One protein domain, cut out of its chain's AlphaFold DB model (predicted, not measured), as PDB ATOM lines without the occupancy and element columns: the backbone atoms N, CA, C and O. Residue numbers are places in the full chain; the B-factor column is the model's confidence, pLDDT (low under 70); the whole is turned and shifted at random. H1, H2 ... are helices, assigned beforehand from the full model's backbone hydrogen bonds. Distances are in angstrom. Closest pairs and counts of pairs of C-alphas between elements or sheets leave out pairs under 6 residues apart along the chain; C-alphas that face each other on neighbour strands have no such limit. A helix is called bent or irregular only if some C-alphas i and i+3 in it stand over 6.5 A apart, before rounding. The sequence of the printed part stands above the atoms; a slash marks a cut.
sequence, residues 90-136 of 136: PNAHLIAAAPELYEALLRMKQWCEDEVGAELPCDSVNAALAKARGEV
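This is residues 90 to 136 of the 136 residues of an uncharacterized protein of Brucella pituitosa (UniProt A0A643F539). A helical hairpin with unequal arms: the long helix H2 makes the long axis, and the shorter H3 folds back beside part of it. Residues 90 to 97, of which 90 to 96 belong to the short helix H1, stick out beyond the end of H2 away from the turn. The printed part has 47 residues with three named helices, in the order H1, H2, H3, and no named strand; the class is all helix. It is loose, with a radius of gyration of the C-alphas of 12.0 A, and elongated, spanning 36 by 22 by 14 A.

Start at Pro 90: H1, residues 90 to 96, meets H2, residues 98 to 116, only through their link. Go on to H3, residues 122 to 133, which is apart from H1. H2 and H3 form a helical hairpin and touch, H2 with residues 102 to 109 alone. Look at the C-alphas of Lys 109 and Val 125, the closest of the two helices, 7.2 A apart. H2 and H3 run opposite ways at a shallow tilt of 30 degrees, with centres 11.1 A apart. In H1, H2 and H3 every O i to N i+4 pair is within hydrogen-bond range.

Find C-alpha 90 at (-46.953, -18.751, 56.909); from there H1 runs 10.0 A to C-alpha 96. H2 begins at C-alpha 98, at (-49.780, -11.041, 47.427), and runs 25.8 A to C-alpha 116. H2 is neither bent nor irregular, but only just: C-alphas 113 and 116 are 6.3 A apart. H3 runs 16.2 A from C-alpha 122 to C-alpha 133, at (-45.084, -6.948, 37.326).

The two C-alphas farthest apart, those of Ala 92 and Gly 117, are 35.8 A apart. The printed part has no cut, and both links are tight. Residues 114 to 119, of which 114 to 116 belong to H2, stand free. The mean pLDDT of the printed part is 87.8; look for values under 70 at residues 116 to 121.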
ATOM      1  N   PRO A  90     -47.298 -20.169  57.058       92.31
ATOM      2  CA  PRO A  90     -46.953 -18.751  56.909       92.31
ATOM      3  C   PRO A  90     -46.596 -18.336  55.476       92.31
ATOM      4  O   PRO A  90     -47.064 -17.308  54.992       92.31
ATOM      5  N   ASN A  91     -45.819 -19.159  54.763       92.69
ATOM      6  CA  ASN A  91     -45.501 -18.896  53.354       92.69
ATOM      7  C   ASN A  91     -46.740 -18.975  52.445       92.69
ATOM      8  O   ASN A  91     -46.818 -18.216  51.485       92.69
ATOM      9  N   ALA A  92     -47.700 -19.863  52.730       95.38
ATOM     10  CA  ALA A  92     -48.925 -19.983  51.938       95.38
ATOM     11  C   ALA A  92     -49.816 -18.749  52.127       95.38
ATOM     12  O   ALA A  92     -50.295 -18.190  51.143       95.38
ATOM     13  N   HIS A  93     -49.951 -18.276  53.370       95.56
ATOM     14  CA  HIS A  93     -50.659 -17.034  53.690       95.56
ATOM     15  C   HIS A  93     -50.034 -15.823  52.985       95.56
ATOM     16  O   HIS A  93     -50.758 -15.026  52.396       95.56
ATOM     17  N   LEU A  94     -48.698 -15.711  52.973       94.62
ATOM     18  CA  LEU A  94     -48.008 -14.611  52.286       94.62
ATOM     19  C   LEU A  94     -48.218 -14.641  50.763       94.62
ATOM     20  O   LEU A  94     -48.420 -13.593  50.158       94.62
ATOM     21  N   ILE A  95     -48.194 -15.828  50.144       95.69
ATOM     22  CA  ILE A  95     -48.480 -15.986  48.708       95.69
ATOM     23  C   ILE A  95     -49.929 -15.597  48.408       95.69
ATOM     24  O   ILE A  95     -50.177 -14.866  47.453       95.69
ATOM     25  N   ALA A  96     -50.876 -16.068  49.223       96.88
ATOM     26  CA  ALA A  96     -52.294 -15.781  49.042       96.88
ATOM     27  C   ALA A  96     -52.608 -14.285  49.189       96.88
ATOM     28  O   ALA A  96     -53.431 -13.781  48.439       96.88
ATOM     29  N   ALA A  97     -51.917 -13.585  50.096       97.38
ATOM     30  CA  ALA A  97     -52.075 -12.150  50.335       97.38
ATOM     31  C   ALA A  97     -51.336 -11.252  49.319       97.38
ATOM     32  O   ALA A  97     -51.369 -10.026  49.442       97.38
ATOM     33  N   ALA A  98     -50.602 -11.821  48.353       96.31
ATOM     34  CA  ALA A  98     -49.780 -11.041  47.427       96.31
ATOM     35  C   ALA A  98     -50.569  -9.983  46.621       96.31
ATOM     36  O   ALA A  98     -50.056  -8.869  46.492       96.31
ATOM     37  N   PRO A  99     -51.792 -10.255  46.114       97.81
ATOM     38  CA  PRO A  99     -52.601  -9.239  45.439       97.81
ATOM     39  C   PRO A  99     -52.979  -8.068  46.356       97.81
ATOM     40  O   PRO A  99     -52.822  -6.910  45.978       97.81
ATOM     41  N   GLU A 100     -53.423  -8.343  47.583       98.25
ATOM     42  CA  GLU A 100     -53.807  -7.316  48.554       98.25
ATOM     43  C   GLU A 100     -52.603  -6.476  48.987       98.25
ATOM     44  O   GLU A 100     -52.711  -5.255  49.118       98.25
ATOM     45  N   LEU A 101     -51.442  -7.111  49.168       96.19
ATOM     46  CA  LEU A 101     -50.186  -6.422  49.464       96.19
ATOM     47  C   LEU A 101     -49.741  -5.525  48.301       96.19
ATOM     48  O   LEU A 101     -49.255  -4.420  48.543       96.19
ATOM     49  N   TYR A 102     -49.928  -5.964  47.054       96.69
ATOM     50  CA  TYR A 102     -49.630  -5.165  45.864       96.69
ATOM     51  C   TYR A 102     -50.514  -3.908  45.790       96.69
ATOM     52  O   TYR A 102     -50.003  -2.801  45.622       96.69
ATOM     53  N   GLU A 103     -51.824  -4.056  46.000       97.31
ATOM     54  CA  GLU A 103     -52.772  -2.934  46.027       97.31
ATOM     55  C   GLU A 103     -52.495  -1.959  47.177       97.31
ATOM     56  O   GLU A 103     -52.525  -0.738  46.996       97.31
ATOM     57  N   ALA A 104     -52.185  -2.478  48.367       95.62
ATOM     58  CA  ALA A 104     -51.801  -1.650  49.504       95.62
ATOM     59  C   ALA A 104     -50.540  -0.827  49.196       95.62
ATOM     60  O   ALA A 104     -50.489   0.363  49.510       95.62
ATOM     61  N   LEU A 105     -49.554  -1.436  48.530       94.31
ATOM     62  CA  LEU A 105     -48.314  -0.768  48.143       94.31
ATOM     63  C   LEU A 105     -48.546   0.324  47.086       94.31
ATOM     64  O   LEU A 105     -47.943   1.394  47.180       94.31
ATOM     65  N   LEU A 106     -49.444   0.097  46.121       93.75
ATOM     66  CA  LEU A 106     -49.853   1.114  45.144       93.75
ATOM     67  C   LEU A 106     -50.528   2.315  45.808       93.75
ATOM     68  O   LEU A 106     -50.162   3.455  45.531       93.75
ATOM     69  N   ARG A 107     -51.485   2.074  46.711       92.38
ATOM     70  CA  ARG A 107     -52.168   3.153  47.445       92.38
ATOM     71  C   ARG A 107     -51.206   3.940  48.315       92.38
ATOM     72  O   ARG A 107     -51.300   5.160  48.367       92.38
ATOM     73  N   MET A 108     -50.278   3.245  48.973       88.69
ATOM     74  CA  MET A 108     -49.241   3.891  49.767       88.69
ATOM     75  C   MET A 108     -48.373   4.784  48.883       88.69
ATOM     76  O   MET A 108     -48.166   5.936  49.234       88.69
ATOM     77  N   LYS A 109     -47.927   4.297  47.717       89.44
ATOM     78  CA  LYS A 109     -47.171   5.108  46.756       89.44
ATOM     79  C   LYS A 109     -47.935   6.375  46.354       89.44
ATOM     80  O   LYS A 109     -47.368   7.457  46.443       89.44
ATOM     81  N   GLN A 110     -49.201   6.234  45.964       88.69
ATOM     82  CA  GLN A 110     -50.043   7.360  45.553       88.69
ATOM     83  C   GLN A 110     -50.191   8.394  46.677       88.69
ATOM     84  O   GLN A 110     -49.958   9.576  46.468       88.69
ATOM     85  N   TRP A 111     -50.504   7.937  47.893       86.25
ATOM     86  CA  TRP A 111     -50.626   8.811  49.059       86.25
ATOM     87  C   TRP A 111     -49.330   9.582  49.351       86.25
ATOM     88  O   TRP A 111     -49.372  10.771  49.655       86.25
ATOM     89  N   CYS A 112     -48.175   8.929  49.218       83.75
ATOM     90  CA  CYS A 112     -46.875   9.576  49.375       83.75
ATOM     91  C   CYS A 112     -46.633  10.672  48.325       83.75
ATOM     92  O   CYS A 112     -46.127  11.739  48.669       83.75
ATOM     93  N   GLU A 113     -46.989  10.410  47.064       83.94
ATOM     94  CA  GLU A 113     -46.848  11.363  45.957       83.94
ATOM     95  C   GLU A 113     -47.771  12.581  46.127       83.94
ATOM     96  O   GLU A 113     -47.342  13.703  45.854       83.94
ATOM     97  N   ASP A 114     -48.990  12.368  46.629       84.81
ATOM     98  CA  ASP A 114     -50.002  13.417  46.782       84.81
ATOM     99  C   ASP A 114     -49.783  14.301  48.027       84.81
ATOM    100  O   ASP A 114     -49.941  15.519  47.949       84.81
ATOM    101  N   GLU A 115     -49.424  13.714  49.178       78.44
ATOM    102  CA  GLU A 115     -49.514  14.393  50.488       78.44
ATOM    103  C   GLU A 115     -48.159  14.739  51.123       78.44
ATOM    104  O   GLU A 115     -48.058  15.692  51.897       78.44
ATOM    105  N   VAL A 116     -47.107  13.965  50.842       68.19
ATOM    106  CA  VAL A 116     -45.808  14.087  51.539       68.19
ATOM    107  C   VAL A 116     -44.753  14.785  50.669       68.19
ATOM    108  O   VAL A 116     -43.776  15.322  51.189       68.19
ATOM    109  N   GLY A 117     -44.958  14.839  49.350       64.75
ATOM    110  CA  GLY A 117     -43.949  15.291  48.393       64.75
ATOM    111  C   GLY A 117     -42.855  14.238  48.156       64.75
ATOM    112  O   GLY A 117     -42.808  13.192  48.800       64.75
ATOM    113  N   ALA A 118     -41.956  14.500  47.201       59.75
ATOM    114  CA  ALA A 118     -41.001  13.530  46.638       59.75
ATOM    115  C   ALA A 118     -39.889  13.006  47.588       59.75
ATOM    116  O   ALA A 118     -38.906  12.438  47.115       59.75
ATOM    117  N   GLU A 119     -39.998  13.194  48.907       58.59
ATOM    118  CA  GLU A 119     -38.948  12.853  49.886       58.59
ATOM    119  C   GLU A 119     -38.996  11.411  50.420       58.59
ATOM    120  O   GLU A 119     -38.073  10.984  51.116       58.59
ATOM    121  N   LEU A 120     -40.021  10.617  50.095       60.59
ATOM    122  CA  LEU A 120     -40.040   9.202  50.478       60.59
ATOM    123  C   LEU A 120     -39.202   8.343  49.513       60.59
ATOM    124  O   LEU A 120     -39.150   8.639  48.319       60.59
ATOM    125  N   PRO A 121     -38.556   7.257  49.993       64.75
ATOM    126  CA  PRO A 121     -37.719   6.375  49.179       64.75
ATOM    127  C   PRO A 121     -38.573   5.508  48.239       64.75
ATOM    128  O   PRO A 121     -38.693   4.285  48.397       64.75
ATOM    129  N   CYS A 122     -39.157   6.163  47.231       71.62
ATOM    130  CA  CYS A 122     -39.959   5.575  46.169       71.62
ATOM    131  C   CYS A 122     -39.184   4.511  45.393       71.62
ATOM    132  O   CYS A 122     -39.809   3.633  44.816       71.62
ATOM    133  N   ASP A 123     -37.852   4.511  45.420       85.00
ATOM    134  CA  ASP A 123     -37.031   3.532  44.703       85.00
ATOM    135  C   ASP A 123     -37.297   2.095  45.155       85.00
ATOM    136  O   ASP A 123     -37.462   1.205  44.324       85.00
ATOM    137  N   SER A 124     -37.409   1.856  46.465       86.38
ATOM    138  CA  SER A 124     -37.685   0.514  47.000       86.38
ATOM    139  C   SER A 124     -39.106   0.038  46.677       86.38
ATOM    140  O   SER A 124     -39.317  -1.128  46.338       86.38
ATOM    141  N   VAL A 125     -40.072   0.961  46.716       90.44
ATOM    142  CA  VAL A 125     -41.476   0.725  46.363       90.44
ATOM    143  C   VAL A 125     -41.609   0.455  44.865       90.44
ATOM    144  O   VAL A 125     -42.206  -0.540  44.464       90.44
ATOM    145  N   ASN A 126     -40.994   1.296  44.036       90.62
ATOM    146  CA  ASN A 126     -40.951   1.157  42.586       90.62
ATOM    147  C   ASN A 126     -40.271  -0.151  42.184       90.62
ATOM    148  O   ASN A 126     -40.809  -0.860  41.342       90.62
ATOM    149  N   ALA A 127     -39.155  -0.514  42.820       91.19
ATOM    150  CA  ALA A 127     -38.472  -1.779  42.571       91.19
ATOM    151  C   ALA A 127     -39.342  -2.990  42.943       91.19
ATOM    152  O   ALA A 127     -39.411  -3.956  42.182       91.19
ATOM    153  N   ALA A 128     -40.042  -2.948  44.081       92.31
ATOM    154  CA  ALA A 128     -40.952  -4.018  44.484       92.31
ATOM    155  C   ALA A 128     -42.143  -4.156  43.519       92.31
ATOM    156  O   ALA A 128     -42.476  -5.266  43.104       92.31
ATOM    157  N   LEU A 129     -42.742  -3.031  43.119       94.50
ATOM    158  CA  LEU A 129     -43.839  -2.977  42.154       94.50
ATOM    159  C   LEU A 129     -43.405  -3.463  40.762       94.50
ATOM    160  O   LEU A 129     -44.108  -4.268  40.153       94.50
ATOM    161  N   ALA A 130     -42.240  -3.024  40.283       94.62
ATOM    162  CA  ALA A 130     -41.657  -3.465  39.017       94.62
ATOM    163  C   ALA A 130     -41.387  -4.974  39.032       94.62
ATOM    164  O   ALA A 130     -41.782  -5.691  38.113       94.62
ATOM    165  N   LYS A 131     -40.808  -5.490  40.125       92.50
ATOM    166  CA  LYS A 131     -40.580  -6.929  40.298       92.50
ATOM    167  C   LYS A 131     -41.886  -7.720  40.278       92.50
ATOM    168  O   LYS A 131     -41.954  -8.757  39.627       92.50
ATOM    169  N   ALA A 132     -42.925  -7.244  40.967       94.25
ATOM    170  CA  ALA A 132     -44.230  -7.903  40.986       94.25
ATOM    171  C   ALA A 132     -44.886  -7.967  39.592       94.25
ATOM    172  O   ALA A 132     -45.582  -8.935  39.296       94.25
ATOM    173  N   ARG A 133     -44.624  -6.977  38.726       95.94
ATOM    174  CA  ARG A 133     -45.084  -6.948  37.326       95.94
ATOM    175  C   ARG A 133     -44.170  -7.686  36.340       95.94
ATOM    176  O   ARG A 133     -44.553  -7.855  35.187       95.94
ATOM    177  N   GLY A 134     -42.993  -8.142  36.774       93.31
ATOM    178  CA  GLY A 134     -42.005  -8.788  35.903       93.31
ATOM    179  C   GLY A 134     -41.236  -7.811  35.004       93.31
ATOM    180  O   GLY A 134     -40.814  -8.186  33.916       93.31
ATOM    181  N   GLU A 135     -41.076  -6.561  35.441       94.56
ATOM    182  CA  GLU A 135     -40.349  -5.502  34.721       94.56
ATOM    183  C   GLU A 135     -38.839  -5.479  35.040       94.56
ATOM    184  O   GLU A 135     -38.100  -4.703  34.433       94.56
ATOM    185  N   VAL A 136     -38.386  -6.312  35.990       81.00
ATOM    186  CA  VAL A 136     -36.990  -6.453  36.457       81.00
ATOM    187  C   VAL A 136     -36.625  -7.901  36.763       81.00
ATOM    188  O   VAL A 136     -37.534  -8.679  37.139       81.00
TER     189      VAL A 136